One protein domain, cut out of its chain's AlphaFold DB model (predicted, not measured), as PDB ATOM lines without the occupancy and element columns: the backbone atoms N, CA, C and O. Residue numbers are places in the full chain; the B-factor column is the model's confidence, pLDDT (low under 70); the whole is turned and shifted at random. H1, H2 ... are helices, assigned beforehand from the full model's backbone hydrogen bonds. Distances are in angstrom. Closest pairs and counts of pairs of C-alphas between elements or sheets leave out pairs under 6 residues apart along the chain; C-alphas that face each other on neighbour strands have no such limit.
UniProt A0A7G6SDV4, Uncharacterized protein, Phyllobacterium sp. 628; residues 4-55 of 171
ATOM      1  N   ARG A   4       7.138  35.376 -27.690       86.19
ATOM      2  CA  ARG A   4       6.583  35.478 -26.333       86.19
ATOM      3  C   ARG A   4       7.481  34.800 -25.304       86.19
ATOM      4  O   ARG A   4       7.776  35.404 -24.274       86.19
ATOM      5  N   SER A   5       7.962  33.592 -25.597       87.62
ATOM      6  CA  SER A   5       8.927  32.880 -24.752       87.62
ATOM      7  C   SER A   5      10.243  33.653 -24.577       87.62
ATOM      8  O   SER A   5      10.763  33.749 -23.469       87.62
ATOM      9  N   TYR A   6      10.754  34.279 -25.640       88.94
ATOM     10  CA  TYR A   6      11.952  35.124 -25.556       88.94
ATOM     11  C   TYR A   6      11.759  36.364 -24.673       88.94
ATOM     12  O   TYR A   6      12.615  36.693 -23.847       88.94
ATOM     13  N   ALA A   7      10.625  37.050 -24.820       87.31
ATOM     14  CA  ALA A   7      10.340  38.263 -24.062       87.31
ATOM     15  C   ALA A   7      10.166  37.994 -22.556       87.31
ATOM     16  O   ALA A   7      10.561  38.820 -21.733       87.31
ATOM     17  N   SER A   8       9.637  36.831 -22.168       90.06
ATOM     18  CA  SER A   8       9.398  36.491 -20.758       90.06
ATOM     19  C   SER A   8      10.564  35.766 -20.075       90.06
ATOM     20  O   SER A   8      10.650  35.790 -18.850       90.06
ATOM     21  N   ASN A   9      11.489  35.163 -20.830       92.56
ATOM     22  CA  ASN A   9      12.561  34.336 -20.275       92.56
ATOM     23  C   ASN A   9      13.945  34.995 -20.402       92.56
ATOM     24  O   ASN A   9      14.547  35.036 -21.475       92.56
ATOM     25  N   GLU A  10      14.483  35.453 -19.271       90.62
ATOM     26  CA  GLU A  10      15.829  36.028 -19.190       90.62
ATOM     27  C   GLU A  10      16.933  35.055 -19.621       90.62
ATOM     28  O   GLU A  10      17.829  35.444 -20.366       90.62
ATOM     29  N   GLY A  11      16.860  33.786 -19.213       91.56
ATOM     30  CA  GLY A  11      17.865  32.784 -19.570       91.56
ATOM     31  C   GLY A  11      17.914  32.523 -21.075       91.56
ATOM     32  O   GLY A  11      18.993  32.398 -21.653       91.56
ATOM     33  N   LEU A  12      16.755  32.525 -21.743       91.94
ATOM     34  CA  LEU A  12      16.712  32.471 -23.203       91.94
ATOM     35  C   LEU A  12      17.372  33.704 -23.808       91.94
ATOM     36  O   LEU A  12      18.233  33.548 -24.671       91.94
ATOM     37  N   ARG A  13      17.043  34.914 -23.338       93.06
ATOM     38  CA  ARG A  13      17.711  36.127 -23.831       93.06
ATOM     39  C   ARG A  13      19.223  36.030 -23.687       93.06
ATOM     40  O   ARG A  13      19.914  36.313 -24.660       93.06
ATOM     41  N   GLN A  14      19.716  35.562 -22.540       92.75
ATOM     42  CA  GLN A  14      21.142  35.346 -22.284       92.75
ATOM     43  C   GLN A  14      21.792  34.408 -23.296       92.75
ATOM     44  O   GLN A  14      22.829  34.731 -23.875       92.75
ATOM     45  N   ILE A  15      21.139  33.286 -23.593       92.12
ATOM     46  CA  ILE A  15      21.608  32.364 -24.627       92.12
ATOM     47  C   ILE A  15      21.607  33.043 -25.997       92.12
ATOM     48  O   ILE A  15      22.552  32.852 -26.754       92.12
ATOM     49  N   TYR A  16      20.579  33.821 -26.343       91.50
ATOM     50  CA  TYR A  16      20.416  34.408 -27.677       91.50
ATOM     51  C   TYR A  16      21.316  35.617 -27.951       91.50
ATOM     52  O   TYR A  16      21.849  35.710 -29.055       91.50
ATOM     53  N   HIS A  17      21.560  36.490 -26.978       92.44
ATOM     54  CA  HIS A  17      22.496  37.597 -27.173       92.44
ATOM     55  C   HIS A  17      23.959  37.179 -26.962       92.44
ATOM     56  O   HIS A  17      24.852  37.957 -27.266       92.44
ATOM     57  N   PHE A  18      24.240  35.966 -26.462       92.88
ATOM     58  CA  PHE A  18      25.616  35.477 -26.407       92.88
ATOM     59  C   PHE A  18      26.190  35.332 -27.822       92.88
ATOM     60  O   PHE A  18      25.694  34.546 -28.643       92.88
ATOM     61  N   TYR A  19      27.245  36.092 -28.076       93.06
ATOM     62  CA  TYR A  19      28.047  36.113 -29.286       93.06
ATOM     63  C   TYR A  19      29.398  36.696 -28.891       93.06
ATOM     64  O   TYR A  19      29.421  37.694 -28.180       93.06
ATOM     65  N   SER A  20      30.486  36.047 -29.293       90.56
ATOM     66  CA  SER A  20      31.838  36.512 -29.002       90.56
ATOM     67  C   SER A  20      32.570  36.694 -30.314       90.56
ATOM     68  O   SER A  20      32.804  35.722 -31.036       90.56
ATOM     69  N   ASP A  21      32.872  37.942 -30.651       89.19
ATOM     70  CA  ASP A  21      33.411  38.288 -31.964       89.19
ATOM     71  C   ASP A  21      34.840  37.761 -32.194       89.19
ATOM     72  O   ASP A  21      35.213  37.485 -33.335       89.19
ATOM     73  N   ASN A  22      35.575  37.492 -31.109       88.62
ATOM     74  CA  ASN A  22      36.922  36.915 -31.085       88.62
ATOM     75  C   ASN A  22      37.069  35.570 -31.823       88.62
ATOM     76  O   ASN A  22      38.182  35.173 -32.167       88.62
ATOM     77  N   SER A  23      35.961  34.864 -32.035       91.00
ATOM     78  CA  SER A  23      35.890  33.544 -32.647       91.00
ATOM     79  C   SER A  23      34.541  33.397 -33.347       91.00
ATOM     80  O   SER A  23      33.714  32.552 -32.989       91.00
ATOM     81  N   SER A  24      34.303  34.254 -34.337       92.56
ATOM     82  CA  SER A  24      33.015  34.349 -35.014       92.56
ATOM     83  C   SER A  24      33.132  34.549 -36.523       92.56
ATOM     84  O   SER A  24      34.185  34.891 -37.060       92.56
ATOM     85  N   CYS A  25      32.017  34.343 -37.217       93.38
ATOM     86  CA  CYS A  25      31.822  34.767 -38.595       93.38
ATOM     87  C   CYS A  25      30.441  35.413 -38.697       93.38
ATOM     88  O   CYS A  25      29.458  34.861 -38.200       93.38
ATOM     89  N   LEU A  26      30.363  36.546 -39.392       94.44
ATOM     90  CA  LEU A  26      29.111  37.243 -39.658       94.44
ATOM     91  C   LEU A  26      28.829  37.325 -41.157       94.44
ATOM     92  O   LEU A  26      29.729  37.318 -41.997       94.44
ATOM     93  N   ARG A  27      27.546  37.413 -41.513       95.88
ATOM     94  CA  ARG A  27      27.140  37.627 -42.902       95.88
ATOM     95  C   ARG A  27      27.295  39.108 -43.236       95.88
ATOM     96  O   ARG A  27      26.564  39.936 -42.699       95.88
ATOM     97  N   LYS A  28      28.182  39.431 -44.183       96.50
ATOM     98  CA  LYS A  28      28.458  40.816 -44.608       96.50
ATOM     99  C   LYS A  28      27.195  41.612 -44.956       96.50
ATOM    100  O   LYS A  28      27.091  42.766 -44.567       96.50
ATOM    101  N   SER A  29      26.235  41.002 -45.656       97.31
ATOM    102  CA  SER A  29      24.985  41.681 -46.029       97.31
ATOM    103  C   SER A  29      24.126  42.059 -44.820       97.31
ATOM    104  O   SER A  29      23.490  43.100 -44.844       97.31
ATOM    105  N   VAL A  30      24.141  41.252 -43.755       96.69
ATOM    106  CA  VAL A  30      23.424  41.553 -42.504       96.69
ATOM    107  C   VAL A  30      24.126  42.686 -41.769       96.69
ATOM    108  O   VAL A  30      23.470  43.635 -41.367       96.69
ATOM    109  N   TRP A  31      25.455  42.623 -41.656       96.31
ATOM    110  CA  TRP A  31      26.250  43.670 -41.008       96.31
ATOM    111  C   TRP A  31      26.160  45.026 -41.721       96.31
ATOM    112  O   TRP A  31      26.121  46.062 -41.070       96.31
ATOM    113  N   ALA A  32      26.055  45.038 -43.053       96.81
ATOM    114  CA  ALA A  32      25.848  46.272 -43.809       96.81
ATOM    115  C   ALA A  32      24.496  46.947 -43.501       96.81
ATOM    116  O   ALA A  32      24.382  48.162 -43.614       96.81
ATOM    117  N   THR A  33      23.474  46.170 -43.121       97.19
ATOM    118  CA  THR A  33      22.149  46.685 -42.733       97.19
ATOM    119  C   THR A  33      22.057  46.984 -41.236       97.19
ATOM    120  O   THR A  33      21.436  47.965 -40.843       97.19
ATOM    121  N   ILE A  34      22.662  46.141 -40.400       96.94
ATOM    122  CA  ILE A  34      22.698  46.253 -38.941       96.94
ATOM    123  C   ILE A  34      24.178  46.210 -38.539       96.94
ATOM    124  O   ILE A  34      24.707  45.115 -38.331       96.94
ATOM    125  N   PRO A  35      24.884  47.353 -38.504       96.06
ATOM    126  CA  PRO A  35      26.291  47.392 -38.117       96.06
ATOM    127  C   PRO A  35      26.460  47.187 -36.606       96.06
ATOM    128  O   PRO A  35      25.487  47.213 -35.849       96.06
ATOM    129  N   TYR A  36      27.706  47.001 -36.161       95.06
ATOM    130  CA  TYR A  36      28.000  46.992 -34.729       95.06
ATOM    131  C   TYR A  36      27.592  48.327 -34.094       95.06
ATOM    132  O   TYR A  36      27.889  49.384 -34.658       95.06
ATOM    133  N   PRO A  37      26.906  48.292 -32.942       93.31
ATOM    134  CA  PRO A  37      26.547  49.499 -32.224       93.31
ATOM    135  C   PRO A  37      27.794  50.135 -31.604       93.31
ATOM    136  O   PRO A  37      28.661  49.437 -31.084       93.31
ATOM    137  N   ASP A  38      27.846  51.463 -31.616       91.12
ATOM    138  CA  ASP A  38      28.896  52.228 -30.946       91.12
ATOM    139  C   ASP A  38      28.619  52.273 -29.434       91.12
ATOM    140  O   ASP A  38      27.817  53.074 -28.941       91.12
ATOM    141  N   VAL A  39      29.203  51.323 -28.703       87.38
ATOM    142  CA  VAL A  39      29.102  51.203 -27.246       87.38
ATOM    143  C   VAL A  39      30.467  50.890 -26.648       87.38
ATOM    144  O   VAL A  39      31.290  50.225 -27.265       87.38
ATOM    145  N   ASP A  40      30.680  51.329 -25.408       79.50
ATOM    146  CA  ASP A  40      31.965  51.149 -24.720       79.50
ATOM    147  C   ASP A  40      32.317  49.669 -24.453       79.50
ATOM    148  O   ASP A  40      33.486  49.346 -24.269       79.50
ATOM    149  N   PHE A  41      31.316  48.782 -24.358       86.38
ATOM    150  CA  PHE A  41      31.504  47.363 -24.038       86.38
ATOM    151  C   PHE A  41      30.280  46.530 -24.457       86.38
ATOM    152  O   PHE A  41      29.148  47.021 -24.386       86.38
ATOM    153  N   ALA A  42      30.494  45.246 -24.772       90.81
ATOM    154  CA  ALA A  42      29.463  44.273 -25.162       90.81
ATOM    155  C   ALA A  42      28.722  44.636 -26.464       90.81
ATOM    156  O   ALA A  42      27.546  44.306 -26.644       90.81
ATOM    157  N   GLU A  43      29.416  45.313 -27.374       94.06
ATOM    158  CA  GLU A  43      29.002  45.609 -28.742       94.06
ATOM    159  C   GLU A  43      28.635  44.342 -29.517       94.06
ATOM    160  O   GLU A  43      27.628  44.309 -30.228       94.06
ATOM    161  N   ASP A  44      29.404  43.274 -29.313       94.81
ATOM    162  CA  ASP A  44      29.259  41.980 -29.966       94.81
ATOM    163  C   ASP A  44      27.948  41.283 -29.567       94.81
ATOM    164  O   ASP A  44      27.175  40.820 -30.412       94.81
ATOM    165  N   GLN A  45      27.636  41.304 -28.275       95.12
ATOM    166  CA  GLN A  45      26.410  40.756 -27.714       95.12
ATOM    167  C   GLN A  45      25.195  41.644 -27.983       95.12
ATOM    168  O   GLN A  45      24.089  41.142 -28.205       95.12
ATOM    169  N   LEU A  46      25.373  42.968 -27.993       95.25
ATOM    170  CA  LEU A  46      24.294  43.889 -28.339       95.25
ATOM    171  C   LEU A  46      23.899  43.732 -29.810       95.25
ATOM    172  O   LEU A  46      22.708  43.677 -30.120       95.25
ATOM    173  N   TRP A  47      24.877  43.573 -30.699       96.19
ATOM    174  CA  TRP A  47      24.631  43.247 -32.098       96.19
ATOM    175  C   TRP A  47      23.904  41.906 -32.249       96.19
ATOM    176  O   TRP A  47      22.906  41.820 -32.962       96.19
ATOM    177  N   ALA A  48      24.321  40.876 -31.506       95.44
ATOM    178  CA  ALA A  48      23.644  39.580 -31.507       95.44
ATOM    179  C   ALA A  48      22.173  39.670 -31.073       95.44
ATOM    180  O   ALA A  48      21.302  39.062 -31.697       95.44
ATOM    181  N   LYS A  49      21.879  40.470 -30.040       94.88
ATOM    182  CA  LYS A  49      20.501  40.787 -29.644       94.88
ATOM    183  C   LYS A  49      19.729  41.430 -30.800       94.88
ATOM    184  O   LYS A  49      18.635  40.969 -31.115       94.88
ATOM    185  N   GLN A  50      20.296  42.451 -31.447       95.56
ATOM    186  CA  GLN A  50      19.647  43.170 -32.549       95.56
ATOM    187  C   GLN A  50      19.334  42.259 -33.740       95.56
ATOM    188  O   GLN A  50      18.219  42.297 -34.257       95.56
ATOM    189  N   ILE A  51      20.272  41.405 -34.163       95.69
ATOM    190  CA  ILE A  51      20.028  40.510 -35.302       95.69
ATOM    191  C   ILE A  51      18.978  39.440 -34.976       95.69
ATOM    192  O   ILE A  51      18.157  39.121 -35.834       95.69
ATOM    193  N   VAL A  52      18.959  38.909 -33.745       93.88
ATOM    194  CA  VAL A  52      17.956  37.919 -33.318       93.88
ATOM    195  C   VAL A  52      16.571  38.559 -33.271       93.88
ATOM    196  O   VAL A  52      15.606  37.973 -33.757       93.88
ATOM    197  N   GLU A  53      16.467  39.780 -32.745       93.50
ATOM    198  CA  GLU A  53      15.212  40.542 -32.709       93.50
ATOM    199  C   GLU A  53      14.736  40.963 -34.107       93.50
ATOM    200  O   GLU A  53      13.532  41.049 -34.338       93.50
ATOM    201  N   ALA A  54      15.655  41.134 -35.060       94.38
ATOM    202  CA  ALA A  54      15.352  41.348 -36.475       94.38
ATOM    203  C   ALA A  54      14.979  40.056 -37.238       94.38
ATOM    204  O   ALA A  54      14.750  40.100 -38.446       94.38
ATOM    205  N   GLY A  55      14.911  38.904 -36.560       93.69
ATOM    206  CA  GLY A  55      14.496  37.626 -37.146       93.69
ATOM    207  C   GLY A  55      15.617  36.819 -37.803       93.69
ATOM    208  O   GLY A  55      15.349  35.770 -38.394       93.69
TER     209      GLY A  55
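This is residues 4 to 55 of the 171 residues of an uncharacterized protein of Phyllobacterium sp. 628 (UniProt A0A7G6SDV4). The longest helix, H4, stands in the middle; H2 runs up to it about perpendicular, with its last residue, His 17, nearest to H4, and the small helix H1 makes a corner at the other end of H2. On the other side of the domain from H1, the short helix H3 sits between two loops, residues 18 to 27 and 34 to 42, and touches no helix. The printed part has 52 residues with four named helices, H1, H2, H3 and H4 along the chain, and no named strand; the class is all helix. It is only just compact, close to loose, with a radius of gyration of the C-alphas of 11.4 A, and spans 30 by 21 by 20 A.

H4, residues 43 to 53, touches H2, residues 10 to 17. Their closest C-alphas, those of Lys 49 and His 17, are 4.5 A apart, and their lines stand about perpendicular, at 74 degrees. H1, residues 4 to 8, and H2 touch only at the corner by their link; their closest C-alphas, those of Tyr 6 and Leu 12, are 5.9 A apart. H3, residues 28 to 33, is apart from H1 and H2, and only just apart from H4, with 8.0 A between the closest C-alphas. In H1, H2 and H4 every O i to N i+4 pair is within hydrogen-bond range; in H3 it is 1 of 2.

H4 is 15.2 A from first to last C-alpha, from C-alpha 43 at (29.002, 45.609, -28.742) to C-alpha 53 at (15.212, 40.542, -32.709). H2 measures 10.5 A, H3 8.8 A and H1 6.3 A. H1 begins with C-alpha 4 at (6.583, 35.478, -26.333).

The C-alphas of Ser 8 and Lys 28, the two farthest apart, are 30.8 A apart. Residues 7 to 12, of which 10 to 12 belong to H2, stand free. The link H1 to H2 is tight; H2 to H3 and H3 to H4 are short. The printed part has no cut. Its mean pLDDT is 92.7, and no printed residue is under 70.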